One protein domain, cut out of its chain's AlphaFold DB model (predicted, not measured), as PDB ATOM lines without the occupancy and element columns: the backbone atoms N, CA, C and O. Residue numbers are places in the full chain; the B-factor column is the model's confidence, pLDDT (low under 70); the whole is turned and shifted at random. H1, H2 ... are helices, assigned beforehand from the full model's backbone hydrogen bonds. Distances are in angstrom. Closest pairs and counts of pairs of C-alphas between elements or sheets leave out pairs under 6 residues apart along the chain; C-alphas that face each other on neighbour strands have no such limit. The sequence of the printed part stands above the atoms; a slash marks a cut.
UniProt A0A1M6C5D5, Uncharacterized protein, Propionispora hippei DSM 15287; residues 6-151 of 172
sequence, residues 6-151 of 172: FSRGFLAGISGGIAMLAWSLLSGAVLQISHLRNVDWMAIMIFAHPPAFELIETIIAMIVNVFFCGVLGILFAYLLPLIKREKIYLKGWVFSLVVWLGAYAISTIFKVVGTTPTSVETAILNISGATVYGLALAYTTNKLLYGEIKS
ATOM      1  N   PHE A   6     130.826  70.085  -3.949       93.44
ATOM      2  CA  PHE A   6     130.101  68.840  -4.150       93.44
ATOM      3  C   PHE A   6     129.496  68.335  -2.837       93.44
ATOM      4  O   PHE A   6     128.273  68.281  -2.718       93.44
ATOM      5  N   SER A   7     130.312  68.051  -1.814       93.88
ATOM      6  CA  SER A   7     129.793  67.501  -0.553       93.88
ATOM      7  C   SER A   7     128.912  68.501   0.185       93.88
ATOM      8  O   SER A   7     127.912  68.120   0.788       93.88
ATOM      9  N   ARG A   8     129.230  69.800   0.114       92.56
ATOM     10  CA  ARG A   8     128.403  70.854   0.726       92.56
ATOM     11  C   ARG A   8     127.034  70.961   0.060       92.56
ATOM     12  O   ARG A   8     126.034  71.067   0.764       92.56
ATOM     13  N   GLY A   9     126.990  70.910  -1.272       95.38
ATOM     14  CA  GLY A   9     125.742  70.871  -2.031       95.38
ATOM     15  C   GLY A   9     124.935  69.614  -1.725       95.38
ATOM     16  O   GLY A   9     123.738  69.707  -1.468       95.38
ATOM     17  N   PHE A  10     125.595  68.458  -1.647       97.12
ATOM     18  CA  PHE A  10     124.958  67.191  -1.293       97.12
ATOM     19  C   PHE A  10     124.333  67.222   0.106       97.12
ATOM     20  O   PHE A  10     123.155  66.905   0.266       97.12
ATOM     21  N   LEU A  11     125.080  67.684   1.115       96.44
ATOM     22  CA  LEU A  11     124.586  67.842   2.486       96.44
ATOM     23  C   LEU A  11     123.435  68.849   2.574       96.44
ATOM     24  O   LEU A  11     122.459  68.614   3.291       96.44
ATOM     25  N   ALA A  12     123.517  69.953   1.828       96.44
ATOM     26  CA  ALA A  12     122.430  70.917   1.752       96.44
ATOM     27  C   ALA A  12     121.169  70.290   1.130       96.44
ATOM     28  O   ALA A  12     120.073  70.433   1.676       96.44
ATOM     29  N   GLY A  13     121.324  69.510   0.060       97.38
ATOM     30  CA  GLY A  13     120.246  68.746  -0.562       97.38
ATOM     31  C   GLY A  13     119.606  67.724   0.377       97.38
ATOM     32  O   GLY A  13     118.384  67.705   0.504       97.38
ATOM     33  N   ILE A  14     120.410  66.942   1.105       98.00
ATOM     34  CA  ILE A  14     119.925  65.992   2.120       98.00
ATOM     35  C   ILE A  14     119.117  66.716   3.196       98.00
ATOM     36  O   ILE A  14     118.019  66.281   3.533       98.00
ATOM     37  N   SER A  15     119.626  67.839   3.714       97.00
ATOM     38  CA  SER A  15     118.924  68.601   4.752       97.00
ATOM     39  C   SER A  15     117.551  69.092   4.284       97.00
ATOM     40  O   SER A  15     116.575  68.999   5.029       97.00
ATOM     41  N   GLY A  16     117.455  69.540   3.027       96.44
ATOM     42  CA  GLY A  16     116.187  69.914   2.415       96.44
ATOM     43  C   GLY A  16     115.273  68.711   2.211       96.44
ATOM     44  O   GLY A  16     114.081  68.802   2.492       96.44
ATOM     45  N   GLY A  17     115.818  67.578   1.757       95.94
ATOM     46  CA  GLY A  17     115.064  66.341   1.543       95.94
ATOM     47  C   GLY A  17     114.452  65.807   2.835       95.94
ATOM     48  O   GLY A  17     113.270  65.483   2.868       95.94
ATOM     49  N   ILE A  18     115.213  65.811   3.931       96.25
ATOM     50  CA  ILE A  18     114.718  65.423   5.258       96.25
ATOM     51  C   ILE A  18     113.604  66.370   5.720       96.25
ATOM     52  O   ILE A  18     112.562  65.906   6.180       96.25
ATOM     53  N   ALA A  19     113.784  67.688   5.564       96.12
ATOM     54  CA  ALA A  19     112.758  68.667   5.925       96.12
ATOM     55  C   ALA A  19     111.463  68.470   5.113       96.12
ATOM     56  O   ALA A  19     110.365  68.499   5.668       96.12
ATOM     57  N   MET A  20     111.592  68.209   3.810       95.44
ATOM     58  CA  MET A  20     110.473  67.914   2.917       95.44
ATOM     59  C   MET A  20     109.767  66.605   3.282       95.44
ATOM     60  O   MET A  20     108.539  66.560   3.279       95.44
ATOM     61  N   LEU A  21     110.511  65.550   3.623       92.69
ATOM     62  CA  LEU A  21     109.931  64.282   4.063       92.69
ATOM     63  C   LEU A  21     109.183  64.432   5.385       92.69
ATOM     64  O   LEU A  21     108.053  63.962   5.493       92.69
ATOM     65  N   ALA A  22     109.764  65.138   6.357       92.19
ATOM     66  CA  ALA A  22     109.091  65.446   7.614       92.19
ATOM     67  C   ALA A  22     107.777  66.199   7.357       92.19
ATOM     68  O   ALA A  22     106.733  65.820   7.885       92.19
ATOM     69  N   TRP A  23     107.798  67.202   6.476       91.88
ATOM     70  CA  TRP A  23     106.595  67.918   6.058       91.88
ATOM     71  C   TRP A  23     105.562  67.012   5.369       91.88
ATOM     72  O   TRP A  23     104.373  67.074   5.681       91.88
ATOM     73  N   SER A  24     106.002  66.137   4.463       88.06
ATOM     74  CA  SER A  24     105.132  65.199   3.746       88.06
ATOM     75  C   SER A  24     104.448  64.203   4.692       88.06
ATOM     76  O   SER A  24     103.289  63.858   4.488       88.06
ATOM     77  N   LEU A  25     105.138  63.756   5.744       84.81
ATOM     78  CA  LEU A  25     104.565  62.862   6.753       84.81
ATOM     79  C   LEU A  25     103.594  63.601   7.683       84.81
ATOM     80  O   LEU A  25     102.514  63.088   7.972       84.81
ATOM     81  N   LEU A  26     103.945  64.817   8.113       85.69
ATOM     82  CA  LEU A  26     103.089  65.648   8.965       85.69
ATOM     83  C   LEU A  26     101.791  66.044   8.257       85.69
ATOM     84  O   LEU A  26     100.713  65.925   8.836       85.69
ATOM     85  N   SER A  27     101.878  66.468   6.997       80.94
ATOM     86  CA  SER A  27     100.695  66.793   6.192       80.94
ATOM     87  C   SER A  27      99.781  65.580   6.002       80.94
ATOM     88  O   SER A  27      98.569  65.719   6.136       80.94
ATOM     89  N   GLY A  28     100.341  64.380   5.809       74.25
ATOM     90  CA  GLY A  28      99.585  63.120   5.811       74.25
ATOM     91  C   GLY A  28      98.876  62.815   7.126       74.25
ATOM     92  O   GLY A  28      97.715  62.413   7.108       74.25
ATOM     93  N   ALA A  29      99.537  63.041   8.261       75.31
ATOM     94  CA  ALA A  29      98.969  62.743   9.573       75.31
ATOM     95  C   ALA A  29      97.857  63.724   9.985       75.31
ATOM     96  O   ALA A  29      96.877  63.317  10.604       75.31
ATOM     97  N   VAL A  30      98.008  65.010   9.649       73.19
ATOM     98  CA  VAL A  30      97.097  66.075  10.099       73.19
ATOM     99  C   VAL A  30      95.906  66.250   9.163       73.19
ATOM    100  O   VAL A  30      94.793  66.468   9.632       73.19
ATOM    101  N   LEU A  31      96.120  66.180   7.847       65.88
ATOM    102  CA  LEU A  31      95.086  66.562   6.885       65.88
ATOM    103  C   LEU A  31      94.193  65.391   6.464       65.88
ATOM    104  O   LEU A  31      93.133  65.651   5.914       65.88
ATOM    105  N   GLN A  32      94.580  64.128   6.705       63.88
ATOM    106  CA  GLN A  32      93.851  62.909   6.281       63.88
ATOM    107  C   GLN A  32      93.436  62.871   4.791       63.88
ATOM    108  O   GLN A  32      92.683  61.996   4.369       63.88
ATOM    109  N   ILE A  33      93.934  63.795   3.967       60.66
ATOM    110  CA  ILE A  33      93.650  63.851   2.537       60.66
ATOM    111  C   ILE A  33      94.516  62.800   1.851       60.66
ATOM    112  O   ILE A  33      95.738  62.787   2.026       60.66
ATOM    113  N   SER A  34      93.888  61.944   1.046       61.81
ATOM    114  CA  SER A  34      94.598  61.013   0.171       61.81
ATOM    115  C   SER A  34      95.380  61.819  -0.868       61.81
ATOM    116  O   SER A  34      94.796  62.431  -1.760       61.81
ATOM    117  N   HIS A  35      96.699  61.890  -0.700       74.38
ATOM    118  CA  HIS A  35      97.593  62.592  -1.611       74.38
ATOM    119  C   HIS A  35      98.818  61.741  -1.909       74.38
ATOM    120  O   HIS A  35      99.258  60.942  -1.081       74.38
ATOM    121  N   LEU A  36      99.385  61.932  -3.099       86.06
ATOM    122  CA  LEU A  36     100.605  61.243  -3.493       86.06
ATOM    123  C   LEU A  36     101.793  61.813  -2.708       86.06
ATOM    124  O   LEU A  36     102.278  62.907  -3.011       86.06
ATOM    125  N   ARG A  37     102.247  61.079  -1.686       87.25
ATOM    126  CA  ARG A  37     103.397  61.468  -0.860       87.25
ATOM    127  C   ARG A  37     104.681  61.392  -1.683       87.25
ATOM    128  O   ARG A  37     104.803  60.572  -2.588       87.25
ATOM    129  N   ASN A  38     105.691  62.177  -1.307       88.62
ATOM    130  CA  ASN A  38     106.998  62.159  -1.987       88.62
ATOM    131  C   ASN A  38     107.670  60.774  -1.950       88.62
ATOM    132  O   ASN A  38     108.336  60.376  -2.905       88.62
ATOM    133  N   VAL A  39     107.469  60.037  -0.853       91.38
ATOM    134  CA  VAL A  39     107.944  58.654  -0.704       91.38
ATOM    135  C   VAL A  39     107.207  57.719  -1.654       91.38
ATOM    136  O   VAL A  39     107.858  56.928  -2.324       91.38
ATOM    137  N   ASP A  40     105.882  57.845  -1.767       91.00
ATOM    138  CA  ASP A  40     105.085  57.004  -2.667       91.00
ATOM    139  C   ASP A  40     105.433  57.291  -4.125       91.00
ATOM    140  O   ASP A  40     105.603  56.363  -4.904       91.00
ATOM    141  N   TRP A  41     105.610  58.564  -4.492       92.44
ATOM    142  CA  TRP A  41     106.080  58.926  -5.827       92.44
ATOM    143  C   TRP A  41     107.433  58.273  -6.130       92.44
ATOM    144  O   TRP A  41     107.598  57.671  -7.187       92.44
ATOM    145  N   MET A  42     108.380  58.315  -5.188       95.00
ATOM    146  CA  MET A  42     109.676  57.656  -5.365       95.00
ATOM    147  C   MET A  42     109.544  56.128  -5.455       95.00
ATOM    148  O   MET A  42     110.202  55.510  -6.288       95.00
ATOM    149  N   ALA A  43     108.672  55.518  -4.652       94.81
ATOM    150  CA  ALA A  43     108.406  54.083  -4.699       94.81
ATOM    151  C   ALA A  43     107.818  53.662  -6.056       94.81
ATOM    152  O   ALA A  43     108.321  52.719  -6.657       94.81
ATOM    153  N   ILE A  44     106.852  54.415  -6.599       94.62
ATOM    154  CA  ILE A  44     106.304  54.179  -7.945       94.62
ATOM    155  C   ILE A  44     107.420  54.227  -8.997       94.62
ATOM    156  O   ILE A  44     107.472  53.374  -9.879       94.62
ATOM    157  N   MET A  45     108.329  55.201  -8.907       94.25
ATOM    158  CA  MET A  45     109.423  55.347  -9.874       94.25
ATOM    159  C   MET A  45     110.446  54.202  -9.812       94.25
ATOM    160  O   MET A  45     111.066  53.901 -10.829       94.25
ATOM    161  N   ILE A  46     110.637  53.576  -8.646       95.25
ATOM    162  CA  ILE A  46     111.616  52.494  -8.441       95.25
ATOM    163  C   ILE A  46     111.003  51.120  -8.718       95.25
ATOM    164  O   ILE A  46     111.590  50.319  -9.439       95.25
ATOM    165  N   PHE A  47     109.841  50.844  -8.126       94.88
ATOM    166  CA  PHE A  47     109.204  49.524  -8.139       94.88
ATOM    167  C   PHE A  47     108.185  49.360  -9.270       94.88
ATOM    168  O   PHE A  47     107.751  48.249  -9.554       94.88
ATOM    169  N   ALA A  48     107.839  50.450  -9.962       92.38
ATOM    170  CA  ALA A  48     106.983  50.453 -11.148       92.38
ATOM    171  C   ALA A  48     105.567  49.879 -10.931       92.38
ATOM    172  O   ALA A  48     104.928  49.419 -11.878       92.38
ATOM    173  N   HIS A  49     105.038  49.960  -9.710       91.50
ATOM    174  CA  HIS A  49     103.636  49.679  -9.411       91.50
ATOM    175  C   HIS A  49     103.046  50.747  -8.479       91.50
ATOM    176  O   HIS A  49     103.786  51.417  -7.755       91.50
ATOM    177  N   PRO A  50     101.717  50.956  -8.508       90.06
ATOM    178  CA  PRO A  50     101.054  51.865  -7.582       90.06
ATOM    179  C   PRO A  50     101.040  51.304  -6.144       90.06
ATOM    180  O   PRO A  50     101.245  50.102  -5.952       90.06
ATOM    181  N   PRO A  51     100.741  52.154  -5.139       86.69
ATOM    182  CA  PRO A  51     100.452  51.709  -3.776       86.69
ATOM    183  C   PRO A  51      99.360  50.619  -3.725       86.69
ATOM    184  O   PRO A  51      98.487  50.571  -4.592       86.69
ATOM    185  N   ALA A  52      99.295  49.781  -2.686       90.50
ATOM    186  CA  ALA A  52     100.052  49.840  -1.430       90.50
ATOM    187  C   ALA A  52     101.481  49.282  -1.539       90.50
ATOM    188  O   ALA A  52     101.719  48.328  -2.271       90.50
ATOM    189  N   PHE A  53     102.405  49.875  -0.779       90.06
ATOM    190  CA  PHE A  53     103.804  49.452  -0.692       90.06
ATOM    191  C   PHE A  53     104.076  48.725   0.621       90.06
ATOM    192  O   PHE A  53     103.524  49.082   1.668       90.06
ATOM    193  N   GLU A  54     104.971  47.745   0.580       94.00
ATOM    194  CA  GLU A  54     105.485  47.095   1.776       94.00
ATOM    195  C   GLU A  54     106.388  48.040   2.586       94.00
ATOM    196  O   GLU A  54     106.905  49.058   2.105       94.00
ATOM    197  N   LEU A  55     106.621  47.687   3.856       93.44
ATOM    198  CA  LEU A  55     107.488  48.468   4.741       93.44
ATOM    199  C   LEU A  55     108.902  48.617   4.158       93.44
ATOM    200  O   LEU A  55     109.484  49.699   4.220       93.44
ATOM    201  N   ILE A  56     109.443  47.547   3.570       95.44
ATOM    202  CA  ILE A  56     110.790  47.558   2.994       95.44
ATOM    203  C   ILE A  56     110.877  48.455   1.753       95.44
ATOM    204  O   ILE A  56     111.817  49.240   1.636       95.44
ATOM    205  N   GLU A  57     109.869  48.414   0.880       95.06
ATOM    206  CA  GLU A  57     109.774  49.275  -0.304       95.06
ATOM    207  C   GLU A  57     109.708  50.747   0.098       95.06
ATOM    208  O   GLU A  57     110.418  51.587  -0.453       95.06
ATOM    209  N   THR A  58     108.927  51.047   1.138       93.75
ATOM    210  CA  THR A  58     108.809  52.396   1.698       93.75
ATOM    211  C   THR A  58     110.154  52.901   2.232       93.75
ATOM    212  O   THR A  58     110.543  54.034   1.946       93.75
ATOM    213  N   ILE A  59     110.902  52.071   2.970       95.62
ATOM    214  CA  ILE A  59     112.229  52.433   3.499       95.62
ATOM    215  C   ILE A  59     113.218  52.692   2.357       95.62
ATOM    216  O   ILE A  59     113.925  53.704   2.371       95.62
ATOM    217  N   ILE A  60     113.250  51.816   1.349       97.00
ATOM    218  CA  ILE A  60     114.116  51.979   0.174       97.00
ATOM    219  C   ILE A  60     113.764  53.279  -0.559       97.00
ATOM    220  O   ILE A  60     114.650  54.088  -0.839       97.00
ATOM    221  N   ALA A  61     112.477  53.530  -0.798       96.06
ATOM    222  CA  ALA A  61     112.004  54.743  -1.449       96.06
ATOM    223  C   ALA A  61     112.363  56.012  -0.661       96.06
ATOM    224  O   ALA A  61     112.760  57.007  -1.266       96.06
ATOM    225  N   MET A  62     112.302  55.990   0.676       95.31
ATOM    226  CA  MET A  62     112.753  57.112   1.510       95.31
ATOM    227  C   MET A  62     114.246  57.398   1.327       95.31
ATOM    228  O   MET A  62     114.625  58.552   1.130       95.31
ATOM    229  N   ILE A  63     115.092  56.365   1.367       96.81
ATOM    230  CA  ILE A  63     116.547  56.515   1.211       96.81
ATOM    231  C   ILE A  63     116.876  57.089  -0.169       96.81
ATOM    232  O   ILE A  63     117.630  58.058  -0.274       96.81
ATOM    233  N   VAL A  64     116.276  56.532  -1.224       97.12
ATOM    234  CA  VAL A  64     116.500  57.001  -2.596       97.12
ATOM    235  C   VAL A  64     115.959  58.418  -2.791       97.12
ATOM    236  O   VAL A  64     116.614  59.226  -3.445       97.12
ATOM    237  N   ASN A  65     114.830  58.774  -2.169       96.00
ATOM    238  CA  ASN A  65     114.299  60.139  -2.203       96.00
ATOM    239  C   ASN A  65     115.274  61.146  -1.573       96.00
ATOM    240  O   ASN A  65     115.603  62.154  -2.200       96.00
ATOM    241  N   VAL A  66     115.812  60.849  -0.385       97.06
ATOM    242  CA  VAL A  66     116.813  61.707   0.273       97.06
ATOM    243  C   VAL A  66     118.091  61.809  -0.558       97.06
ATOM    244  O   VAL A  66     118.642  62.901  -0.706       97.06
ATOM    245  N   PHE A  67     118.553  60.697  -1.133       97.56
ATOM    246  CA  PHE A  67     119.722  60.693  -2.010       97.56
ATOM    247  C   PHE A  67     119.498  61.565  -3.255       97.56
ATOM    248  O   PHE A  67     120.339  62.408  -3.575       97.56
ATOM    249  N   PHE A  68     118.342  61.430  -3.909       96.88
ATOM    250  CA  PHE A  68     117.935  62.257  -5.045       96.88
ATOM    251  C   PHE A  68     117.904  63.749  -4.677       96.88
ATOM    252  O   PHE A  68     118.473  64.579  -5.387       96.88
ATOM    253  N   CYS A  69     117.344  64.096  -3.515       97.88
ATOM    254  CA  CYS A  69     117.394  65.450  -2.963       97.88
ATOM    255  C   CYS A  69     118.827  65.956  -2.741       97.88
ATOM    256  O   CYS A  69     119.099  67.134  -2.989       97.88
ATOM    257  N   GLY A  70     119.741  65.086  -2.306       97.81
ATOM    258  CA  GLY A  70     121.174  65.361  -2.213       97.81
ATOM    259  C   GLY A  70     121.779  65.735  -3.566       97.81
ATOM    260  O   GLY A  70     122.430  66.773  -3.684       97.81
ATOM    261  N   VAL A  71     121.503  64.948  -4.609       97.94
ATOM    262  CA  VAL A  71     121.963  65.224  -5.984       97.94
ATOM    263  C   VAL A  71     121.447  66.574  -6.488       97.94
ATOM    264  O   VAL A  71     122.214  67.371  -7.028       97.94
ATOM    265  N   LEU A  72     120.176  66.890  -6.247       97.88
ATOM    266  CA  LEU A  72     119.608  68.200  -6.581       97.88
ATOM    267  C   LEU A  72     120.307  69.352  -5.840       97.88
ATOM    268  O   LEU A  72     120.522  70.419  -6.417       97.88
ATOM    269  N   GLY A  73     120.719  69.134  -4.590       97.25
ATOM    270  CA  GLY A  73     121.497  70.109  -3.826       97.25
ATOM    271  C   GLY A  73     122.888  70.364  -4.413       97.25
ATOM    272  O   GLY A  73     123.342  71.510  -4.434       97.25
ATOM    273  N   ILE A  74     123.538  69.332  -4.965       96.50
ATOM    274  CA  ILE A  74     124.785  69.482  -5.730       96.50
ATOM    275  C   ILE A  74     124.545  70.404  -6.929       96.50
ATOM    276  O   ILE A  74     125.254  71.396  -7.093       96.50
ATOM    277  N   LEU A  75     123.513  70.120  -7.732       96.31
ATOM    278  CA  LEU A  75     123.171  70.935  -8.903       96.31
ATOM    279  C   LEU A  75     122.914  72.396  -8.521       96.31
ATOM    280  O   LEU A  75     123.447  73.305  -9.158       96.31
ATOM    281  N   PHE A  76     122.162  72.631  -7.445       95.44
ATOM    282  CA  PHE A  76     121.909  73.977  -6.941       95.44
ATOM    283  C   PHE A  76     123.196  74.696  -6.514       95.44
ATOM    284  O   PHE A  76     123.407  75.857  -6.872       95.44
ATOM    285  N   ALA A  77     124.088  74.011  -5.795       94.06
ATOM    286  CA  ALA A  77     125.359  74.578  -5.353       94.06
ATOM    287  C   ALA A  77     126.265  74.969  -6.531       94.06
ATOM    288  O   ALA A  77     126.875  76.037  -6.499       94.06
ATOM    289  N   TYR A  78     126.307  74.156  -7.592       92.25
ATOM    290  CA  TYR A  78     127.046  74.480  -8.817       92.25
ATOM    291  C   TYR A  78     126.376  75.558  -9.670       92.25
ATOM    292  O   TYR A  78     127.072  76.250 -10.406       92.25
ATOM    293  N   LEU A  79     125.061  75.754  -9.551       91.50
ATOM    294  CA  LEU A  79     124.341  76.822 -10.244       91.50
ATOM    295  C   LEU A  79     124.599  78.205  -9.618       91.50
ATOM    296  O   LEU A  79     124.580  79.222 -10.313       91.50
ATOM    297  N   LEU A  80     124.869  78.270  -8.310       88.62
ATOM    298  CA  LEU A  80     125.040  79.534  -7.584       88.62
ATOM    299  C   LEU A  80     126.176  80.436  -8.103       88.62
ATOM    300  O   LEU A  80     125.942  81.640  -8.204       88.62
ATOM    301  N   PRO A  81     127.377  79.936  -8.451       84.69
ATOM    302  CA  PRO A  81     128.421  80.762  -9.053       84.69
ATOM    303  C   PRO A  81     128.013  81.421 -10.377       84.69
ATOM    304  O   PRO A  81     128.502  82.505 -10.677       84.69
ATOM    305  N   LEU A  82     127.107  80.803 -11.146       84.62
ATOM    306  CA  LEU A  82     126.646  81.339 -12.430       84.62
ATOM    307  C   LEU A  82     125.615  82.464 -12.251       84.62
ATOM    308  O   LEU A  82     125.394  83.250 -13.169       84.62
ATOM    309  N   ILE A  83     124.981  82.566 -11.079       78.56
ATOM    310  CA  ILE A  83     123.885  83.506 -10.830       78.56
ATOM    311  C   ILE A  83     124.233  84.400  -9.633       78.56
ATOM    312  O   ILE A  83     124.233  83.931  -8.496       78.56
ATOM    313  N   LYS A  84     124.439  85.710  -9.864       76.69
ATOM    314  CA  LYS A  84     124.767  86.747  -8.845       76.69
ATOM    315  C   LYS A  84     124.164  86.457  -7.470       76.69
ATOM    316  O   LYS A  84     122.951  86.382  -7.383       76.69
ATOM    317  N   ARG A  85     124.958  86.354  -6.401       67.50
ATOM    318  CA  ARG A  85     124.592  85.789  -5.072       67.50
ATOM    319  C   ARG A  85     123.348  86.348  -4.361       67.50
ATOM    320  O   ARG A  85     122.885  85.747  -3.395       67.50
ATOM    321  N   GLU A  86     122.796  87.463  -4.811       81.50
ATOM    322  CA  GLU A  86     121.613  88.087  -4.224       81.50
ATOM    323  C   GLU A  86     120.403  87.137  -4.189       81.50
ATOM    324  O   GLU A  86     120.187  86.329  -5.097       81.50
ATOM    325  N   LYS A  87     119.601  87.253  -3.121       89.56
ATOM    326  CA  LYS A  87     118.310  86.563  -2.939       89.56
ATOM    327  C   LYS A  87     118.383  85.025  -3.028       89.56
ATOM    328  O   LYS A  87     117.551  84.402  -3.686       89.56
ATOM    329  N   ILE A  88     119.336  84.389  -2.332       92.12
ATOM    330  CA  ILE A  88     119.487  82.916  -2.335       92.12
ATOM    331  C   ILE A  88     118.206  82.154  -1.957       92.12
ATOM    332  O   ILE A  88     117.912  81.139  -2.580       92.12
ATOM    333  N   TYR A  89     117.415  82.652  -1.004       94.75
ATOM    334  CA  TYR A  89     116.156  82.012  -0.603       94.75
ATOM    335  C   TYR A  89     115.132  81.969  -1.738       94.75
ATOM    336  O   TYR A  89     114.536  80.925  -1.987       94.75
ATOM    337  N   LEU A  90     114.990  83.073  -2.483       95.06
ATOM    338  CA  LEU A  90     114.116  83.125  -3.656       95.06
ATOM    339  C   LEU A  90     114.588  82.137  -4.727       95.06
ATOM    340  O   LEU A  90     113.775  81.449  -5.331       95.06
ATOM    341  N   LYS A  91     115.903  82.028  -4.939       94.12
ATOM    342  CA  LYS A  91     116.466  81.086  -5.912       94.12
ATOM    343  C   LYS A  91     116.263  79.636  -5.516       94.12
ATOM    344  O   LYS A  91     115.929  78.842  -6.381       94.12
ATOM    345  N   GLY A  92     116.467  79.295  -4.244       95.81
ATOM    346  CA  GLY A  92     116.216  77.942  -3.745       95.81
ATOM    347  C   GLY A  92     114.749  77.556  -3.893       95.81
ATOM    348  O   GLY A  92     114.454  76.457  -4.349       95.81
ATOM    349  N   TRP A  93     113.841  78.491  -3.601       97.31
ATOM    350  CA  TRP A  93     112.403  78.310  -3.795       97.31
ATOM    351  C   TRP A  93     112.008  78.139  -5.269       97.31
ATOM    352  O   TRP A  93     111.300  77.202  -5.617       97.31
ATOM    353  N   VAL A  94     112.501  78.995  -6.170       96.56
ATOM    354  CA  VAL A  94     112.227  78.854  -7.611       96.56
ATOM    355  C   VAL A  94     112.828  77.560  -8.159       96.56
ATOM    356  O   VAL A  94     112.164  76.844  -8.901       96.56
ATOM    357  N   PHE A  95     114.063  77.233  -7.771       97.00
ATOM    358  CA  PHE A  95     114.731  75.995  -8.168       97.00
ATOM    359  C   PHE A  95     113.900  74.769  -7.786       97.00
ATOM    360  O   PHE A  95     113.656  73.911  -8.631       97.00
ATOM    361  N   SER A  96     113.414  74.702  -6.546       97.25
ATOM    362  CA  SER A  96     112.625  73.562  -6.090       97.25
ATOM    363  C   SER A  96     111.274  73.447  -6.792       97.25
ATOM    364  O   SER A  96     110.879  72.337  -7.143       97.25
ATOM    365  N   LEU A  97     110.594  74.565  -7.064       97.19
ATOM    366  CA  LEU A  97     109.349  74.564  -7.837       97.19
ATOM    367  C   LEU A  97     109.562  74.087  -9.276       97.19
ATOM    368  O   LEU A  97     108.757  73.309  -9.785       97.19
ATOM    369  N   VAL A  98     110.651  74.509  -9.924       97.00
ATOM    370  CA  VAL A  98     110.996  74.060 -11.282       97.00
ATOM    371  C   VAL A  98     111.311  72.566 -11.300       97.00
ATOM    372  O   VAL A  98     110.834  71.854 -12.180       97.00
ATOM    373  N   VAL A  99     112.071  72.074 -10.320       96.12
ATOM    374  CA  VAL A  99     112.383  70.643 -10.196       96.12
ATOM    375  C   VAL A  99     111.117  69.818  -9.964       96.12
ATOM    376  O   VAL A  99     110.922  68.803 -10.632       96.12
ATOM    377  N   TRP A 100     110.235  70.264  -9.066       93.75
ATOM    378  CA  TRP A 100     108.946  69.620  -8.818       93.75
ATOM    379  C   TRP A 100     108.080  69.569 -10.083       93.75
ATOM    380  O   TRP A 100     107.592  68.500 -10.456       93.75
ATOM    381  N   LEU A 101     107.943  70.700 -10.781       94.50
ATOM    382  CA  LEU A 101     107.189  70.775 -12.029       94.50
ATOM    383  C   LEU A 101     107.780  69.842 -13.093       94.50
ATOM    384  O   LEU A 101     107.037  69.158 -13.791       94.50
ATOM    385  N   GLY A 102     109.111  69.779 -13.193       94.81
ATOM    386  CA  GLY A 102     109.816  68.864 -14.088       94.81
ATOM    387  C   GLY A 102     109.527  67.397 -13.772       94.81
ATOM    388  O   GLY A 102     109.202  66.633 -14.678       94.81
ATOM    389  N   ALA A 103     109.563  67.010 -12.495       91.94
ATOM    390  CA  ALA A 103     109.210  65.658 -12.059       91.94
ATOM    391  C   ALA A 103     107.762  65.294 -12.443       91.94
ATOM    392  O   ALA A 103     107.517  64.222 -12.995       91.94
ATOM    393  N   TYR A 104     106.820  66.217 -12.240       90.00
ATOM    394  CA  TYR A 104     105.416  66.055 -12.633       90.00
ATOM    395  C   TYR A 104     105.222  65.937 -14.144       90.00
ATOM    396  O   TYR A 104     104.460  65.086 -14.614       90.00
ATOM    397  N   ALA A 105     105.914  66.781 -14.910       92.50
ATOM    398  CA  ALA A 105     105.876  66.747 -16.363       92.50
ATOM    399  C   ALA A 105     106.387  65.400 -16.886       92.50
ATOM    400  O   ALA A 105     105.731  64.795 -17.729       92.50
ATOM    401  N   ILE A 106     107.495  64.890 -16.334       93.00
ATOM    402  CA  ILE A 106     108.037  63.568 -16.673       93.00
ATOM    403  C   ILE A 106     106.995  62.482 -16.377       93.00
ATOM    404  O   ILE A 106     106.611  61.752 -17.290       93.00
ATOM    405  N   SER A 107     106.467  62.403 -15.151       91.56
ATOM    406  CA  SER A 107     105.468  61.382 -14.793       91.56
ATOM    407  C   SER A 107     104.213  61.438 -15.678       91.56
ATOM    408  O   SER A 107     103.675  60.398 -16.054       91.56
ATOM    409  N   THR A 108     103.786  62.640 -16.073       90.81
ATOM    410  CA  THR A 108     102.608  62.845 -16.928       90.81
ATOM    411  C   THR A 108     102.865  62.449 -18.383       90.81
ATOM    412  O   THR A 108     102.055  61.735 -18.973       90.81
ATOM    413  N   ILE A 109     103.991  62.876 -18.967       94.62
ATOM    414  CA  ILE A 109     104.357  62.567 -20.361       94.62
ATOM    415  C   ILE A 109     104.492  61.053 -20.552       94.62
ATOM    416  O   ILE A 109     103.989  60.507 -21.534       94.62
ATOM    417  N   PHE A 110     105.114  60.373 -19.589       93.81
ATOM    418  CA  PHE A 110     105.287  58.921 -19.612       93.81
ATOM    419  C   PHE A 110     104.075  58.142 -19.079       93.81
ATOM    420  O   PHE A 110     104.113  56.915 -19.066       93.81
ATOM    421  N   LYS A 111     102.992  58.828 -18.677       91.38
ATOM    422  CA  LYS A 111     101.754  58.226 -18.148       91.38
ATOM    423  C   LYS A 111     102.025  57.191 -17.049       91.38
ATOM    424  O   LYS A 111     101.497  56.079 -17.084       91.38
ATOM    425  N   VAL A 112     102.875  57.549 -16.088       91.75
ATOM    426  CA  VAL A 112     103.304  56.638 -15.021       91.75
ATOM    427  C   VAL A 112     102.101  56.265 -14.147       91.75
ATOM    428  O   VAL A 112     101.484  57.121 -13.502       91.75
ATOM    429  N   VAL A 113     101.760  54.975 -14.126       89.62
ATOM    430  CA  VAL A 113     100.618  54.440 -13.371       89.62
ATOM    431  C   VAL A 113     100.762  54.785 -11.886       89.62
ATOM    432  O   VAL A 113     101.834  54.647 -11.310       89.62
ATOM    433  N   GLY A 114      99.681  55.263 -11.267       85.50
ATOM    434  CA  GLY A 114      99.678  55.693  -9.863       85.50
ATOM    435  C   GLY A 114     100.074  57.156  -9.633       85.50
ATOM    436  O   GLY A 114      99.940  57.640  -8.514       85.50
ATOM    437  N   THR A 115     100.509  57.885 -10.670       86.00
ATOM    438  CA  THR A 115     100.818  59.330 -10.572       86.00
ATOM    439  C   THR A 115      99.758  60.229 -11.219       86.00
ATOM    440  O   THR A 115      99.668  61.418 -10.900       86.00
ATOM    441  N   THR A 116      98.919  59.659 -12.087       82.94
ATOM    442  CA  THR A 116      97.852  60.359 -12.814       82.94
ATOM    443  C   THR A 116      96.502  59.648 -12.645       82.94
ATOM    444  O   THR A 116      96.469  58.422 -12.780       82.94
ATOM    445  N   PRO A 117      95.387  60.378 -12.446       82.56
ATOM    446  CA  PRO A 117      95.292  61.837 -12.360       82.56
ATOM    447  C   PRO A 117      95.778  62.374 -11.005       82.56
ATOM    448  O   PRO A 117      95.553  61.761  -9.966       82.56
ATOM    449  N   THR A 118      96.433  63.536 -11.008       84.12
ATOM    450  CA  THR A 118      96.852  64.199  -9.767       84.12
ATOM    451  C   THR A 118      95.755  65.132  -9.266       84.12
ATOM    452  O   THR A 118      95.276  65.981 -10.017       84.12
ATOM    453  N   SER A 119      95.368  64.994  -7.998       87.50
ATOM    454  CA  SER A 119      94.377  65.877  -7.379       87.50
ATOM    455  C   SER A 119      94.952  67.274  -7.102       87.50
ATOM    456  O   SER A 119      96.169  67.448  -6.960       87.50
ATOM    457  N   VAL A 120      94.077  68.277  -6.993       88.12
ATOM    458  CA  VAL A 120      94.482  69.658  -6.676       88.12
ATOM    459  C   VAL A 120      95.123  69.726  -5.289       88.12
ATOM    460  O   VAL A 120      96.126  70.411  -5.105       88.12
ATOM    461  N   GLU A 121      94.608  68.961  -4.330       87.50
ATOM    462  CA  GLU A 121      95.154  68.867  -2.976       87.50
ATOM    463  C   GLU A 121      96.579  68.310  -2.997       87.50
ATOM    464  O   GLU A 121      97.469  68.860  -2.352       87.50
ATOM    465  N   THR A 122      96.821  67.272  -3.802       87.38
ATOM    466  CA  THR A 122      98.161  66.704  -3.993       87.38
ATOM    467  C   THR A 122      99.112  67.732  -4.601       87.38
ATOM    468  O   THR A 122     100.254  67.855  -4.160       87.38
ATOM    469  N   ALA A 123      98.655  68.508  -5.588       89.75
ATOM    470  CA  ALA A 123      99.466  69.564  -6.187       89.75
ATOM    471  C   ALA A 123      99.823  70.659  -5.166       89.75
ATOM    472  O   ALA A 123     100.991  71.026  -5.051       89.75
ATOM    473  N   ILE A 124      98.854  71.134  -4.376       90.88
ATOM    474  CA  ILE A 124      99.080  72.141  -3.324       90.88
ATOM    475  C   ILE A 124     100.059  71.615  -2.268       90.88
ATOM    476  O   ILE A 124     101.003  72.313  -1.889       90.88
ATOM    477  N   LEU A 125      99.877  70.370  -1.821       90.31
ATOM    478  CA  LEU A 125     100.765  69.751  -0.842       90.31
ATOM    479  C   LEU A 125     102.180  69.583  -1.388       90.31
ATOM    480  O   LEU A 125     103.139  69.906  -0.686       90.31
ATOM    481  N   ASN A 126     102.341  69.202  -2.651       90.81
ATOM    482  CA  ASN A 126     103.669  69.054  -3.230       90.81
ATOM    483  C   ASN A 126     104.343  70.403  -3.533       90.81
ATOM    484  O   ASN A 126     105.548  70.521  -3.326       90.81
ATOM    485  N   ILE A 127     103.590  71.459  -3.864       93.75
ATOM    486  CA  ILE A 127     104.108  72.841  -3.904       93.75
ATOM    487  C   ILE A 127     104.593  73.281  -2.515       93.75
ATOM    488  O   ILE A 127     105.663  73.886  -2.383       93.75
ATOM    489  N   SER A 128     103.836  72.965  -1.461       94.00
ATOM    490  CA  SER A 128     104.242  73.281  -0.087       94.00
ATOM    491  C   SER A 128     105.496  72.495   0.329       94.00
ATOM    492  O   SER A 128     106.433  73.081   0.870       94.00
ATOM    493  N   GLY A 129     105.591  71.211  -0.032       94.00
ATOM    494  CA  GLY A 129     106.781  70.385   0.179       94.00
ATOM    495  C   GLY A 129     108.000  70.892  -0.592       94.00
ATOM    496  O   GLY A 129     109.076  71.037  -0.010       94.00
ATOM    497  N   ALA A 130     107.830  71.265  -1.862       95.88
ATOM    498  CA  ALA A 130     108.874  71.896  -2.667       95.88
ATOM    499  C   ALA A 130     109.328  73.228  -2.054       95.88
ATOM    500  O   ALA A 130     110.517  73.555  -2.080       95.88
ATOM    501  N   THR A 131     108.411  73.986  -1.447       97.00
ATOM    502  CA  THR A 131     108.746  75.219  -0.728       97.00
ATOM    503  C   THR A 131     109.611  74.932   0.498       97.00
ATOM    504  O   THR A 131     110.661  75.557   0.656       97.00
ATOM    505  N   VAL A 132     109.235  73.945   1.317       97.19
ATOM    506  CA  VAL A 132     110.032  73.500   2.474       97.19
ATOM    507  C   VAL A 132     111.422  73.036   2.033       97.19
ATOM    508  O   VAL A 132     112.418  73.499   2.592       97.19
ATOM    509  N   TYR A 133     111.504  72.198   0.994       97.81
ATOM    510  CA  TYR A 133     112.771  71.742   0.419       97.81
ATOM    511  C   TYR A 133     113.651  72.918  -0.020       97.81
ATOM    512  O   TYR A 133     114.796  73.027   0.412       97.81
ATOM    513  N   GLY A 134     113.115  73.818  -0.852       97.12
ATOM    514  CA  GLY A 134     113.872  74.920  -1.450       97.12
ATOM    515  C   GLY A 134     114.392  75.925  -0.424       97.12
ATOM    516  O   GLY A 134     115.528  76.391  -0.533       97.12
ATOM    517  N   LEU A 135     113.596  76.232   0.605       97.62
ATOM    518  CA  LEU A 135     114.012  77.127   1.689       97.62
ATOM    519  C   LEU A 135     115.059  76.476   2.599       97.62
ATOM    520  O   LEU A 135     116.053  77.124   2.933       97.62
ATOM    521  N   ALA A 136     114.877  75.204   2.961       97.50
ATOM    522  CA  ALA A 136     115.846  74.459   3.760       97.50
ATOM    523  C   ALA A 136     117.178  74.286   3.013       97.50
ATOM    524  O   ALA A 136     118.234  74.573   3.579       97.50
ATOM    525  N   LEU A 137     117.126  73.923   1.726       97.25
ATOM    526  CA  LEU A 137     118.277  73.867   0.826       97.25
ATOM    527  C   LEU A 137     119.001  75.216   0.781       97.25
ATOM    528  O   LEU A 137     120.214  75.268   0.973       97.25
ATOM    529  N   ALA A 138     118.282  76.319   0.549       95.69
ATOM    530  CA  ALA A 138     118.880  77.652   0.497       95.69
ATOM    531  C   ALA A 138     119.539  78.047   1.825       95.69
ATOM    532  O   ALA A 138     120.645  78.590   1.821       95.69
ATOM    533  N   TYR A 139     118.890  77.752   2.953       95.75
ATOM    534  CA  TYR A 139     119.416  78.027   4.288       95.75
ATOM    535  C   TYR A 139     120.727  77.277   4.554       95.75
ATOM    536  O   TYR A 139     121.731  77.893   4.928       95.75
ATOM    537  N   THR A 140     120.752  75.961   4.336       95.12
ATOM    538  CA  THR A 140     121.944  75.147   4.604       95.12
ATOM    539  C   THR A 140     123.054  75.419   3.604       95.12
ATOM    540  O   THR A 140     124.206  75.554   4.012       95.12
ATOM    541  N   THR A 141     122.721  75.637   2.332       93.00
ATOM    542  CA  THR A 141     123.672  76.111   1.319       93.00
ATOM    543  C   THR A 141     124.295  77.435   1.756       93.00
ATOM    544  O   THR A 141     125.515  77.581   1.731       93.00
ATOM    545  N   ASN A 142     123.491  78.387   2.242       91.31
ATOM    546  CA  ASN A 142     124.002  79.669   2.716       91.31
ATOM    547  C   ASN A 142     124.944  79.515   3.919       91.31
ATOM    548  O   ASN A 142     126.010  80.127   3.962       91.31
ATOM    549  N   LYS A 143     124.588  78.647   4.867       91.12
ATOM    550  CA  LYS A 143     125.414  78.354   6.041       91.12
ATOM    551  C   LYS A 143     126.736  77.667   5.670       91.12
ATOM    552  O   LYS A 143     127.783  78.098   6.144       91.12
ATOM    553  N   LEU A 144     126.697  76.635   4.826       88.81
ATOM    554  CA  LEU A 144     127.851  75.785   4.502       88.81
ATOM    555  C   LEU A 144     128.789  76.397   3.456       88.81
ATOM    556  O   LEU A 144     130.002  76.219   3.538       88.81
ATOM    557  N   LEU A 145     128.254  77.108   2.460       81.38
ATOM    558  CA  LEU A 145     129.066  77.712   1.399       81.38
ATOM    559  C   LEU A 145     129.462  79.155   1.711       81.38
ATOM    560  O   LEU A 145     130.605  79.519   1.454       81.38
ATOM    561  N   TYR A 146     128.582  79.977   2.295       72.38
ATOM    562  CA  TYR A 146     128.895  81.394   2.547       72.38
ATOM    563  C   TYR A 146     129.366  81.694   3.971       72.38
ATOM    564  O   TYR A 146     130.145  82.634   4.150       72.38
ATOM    565  N   GLY A 147     128.968  80.895   4.968       65.25
ATOM    566  CA  GLY A 147     129.430  81.055   6.352       65.25
ATOM    567  C   GLY A 147     130.958  81.022   6.484       65.25
ATOM    568  O   GLY A 147     131.532  81.823   7.219       65.25
ATOM    569  N   GLU A 148     131.632  80.179   5.697       55.84
ATOM    570  CA  GLU A 148     133.097  80.080   5.717       55.84
ATOM    571  C   GLU A 148     133.822  81.102   4.840       55.84
ATOM    572  O   GLU A 148     134.930  81.507   5.188       55.84
ATOM    573  N   ILE A 149     133.215  81.582   3.747       55.59
ATOM    574  CA  ILE A 149     133.827  82.646   2.928       55.59
ATOM    575  C   ILE A 149     134.062  83.892   3.794       55.59
ATOM    576  O   ILE A 149     135.118  84.515   3.720       55.59
ATOM    577  N   LYS A 150     133.122  84.211   4.693       53.31
ATOM    578  CA  LYS A 150     133.273  85.316   5.650       53.31
ATOM    579  C   LYS A 150     134.383  85.059   6.685       53.31
ATOM    580  O   LYS A 150     135.075  85.996   7.070       53.31
ATOM    581  N   SER A 151     134.586  83.807   7.103       53.28
ATOM    582  CA  SER A 151     135.648  83.403   8.043       53.28
ATOM    583  C   SER A 151     137.050  83.460   7.415       53.28
ATOM    584  O   SER A 151     138.000  83.911   8.057       53.28
TER     585      SER A 151
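Overview. This is residues 6 to 151 of the 172 residues of an uncharacterized protein of Propionispora hippei DSM 15287 (UniProt A0A1M6C5D5). Long helices H5 and H1 run side by side. H4 folds back on H5, H3 crosses H1, and H2 packs across H3. All helix and compact, the 146 printed residues span 50 by 31 by 28 A, radius of gyration of the C-alphas 15.6 A.

Along the chain. Find C-alpha 120 at (94.482, 69.658, -6.676); H5 runs 45.8 A to C-alpha 151 at (135.648, 83.403, 8.043). H1 is residues 6 to 31, H2 38 to 47, H3 55 to 82, H4 88 to 109.

Arrangement. H5 touches H1, closest C-alphas Tyr 133 and Gly 16, 4.4 A. H4 and H5, a hairpin at a steep tilt of 40 degrees, touch, closest C-alphas Trp 93 and Gly 134, 4.4 A. H3 touches H1, closest C-alphas Gly 73 and Gly 13, 3.8 A, and H2, Ala 61 and Ala 43, 4.9 A. Every O i to N i+4 pair is within hydrogen-bond range in H1, H2 and H4; 22 of 24 in H3, 25 of 28 in H5.

Size, cuts and confidence. The printed part has no cut; pLDDT is under 70 at residues 31 to 34, 85 and 147 to 151.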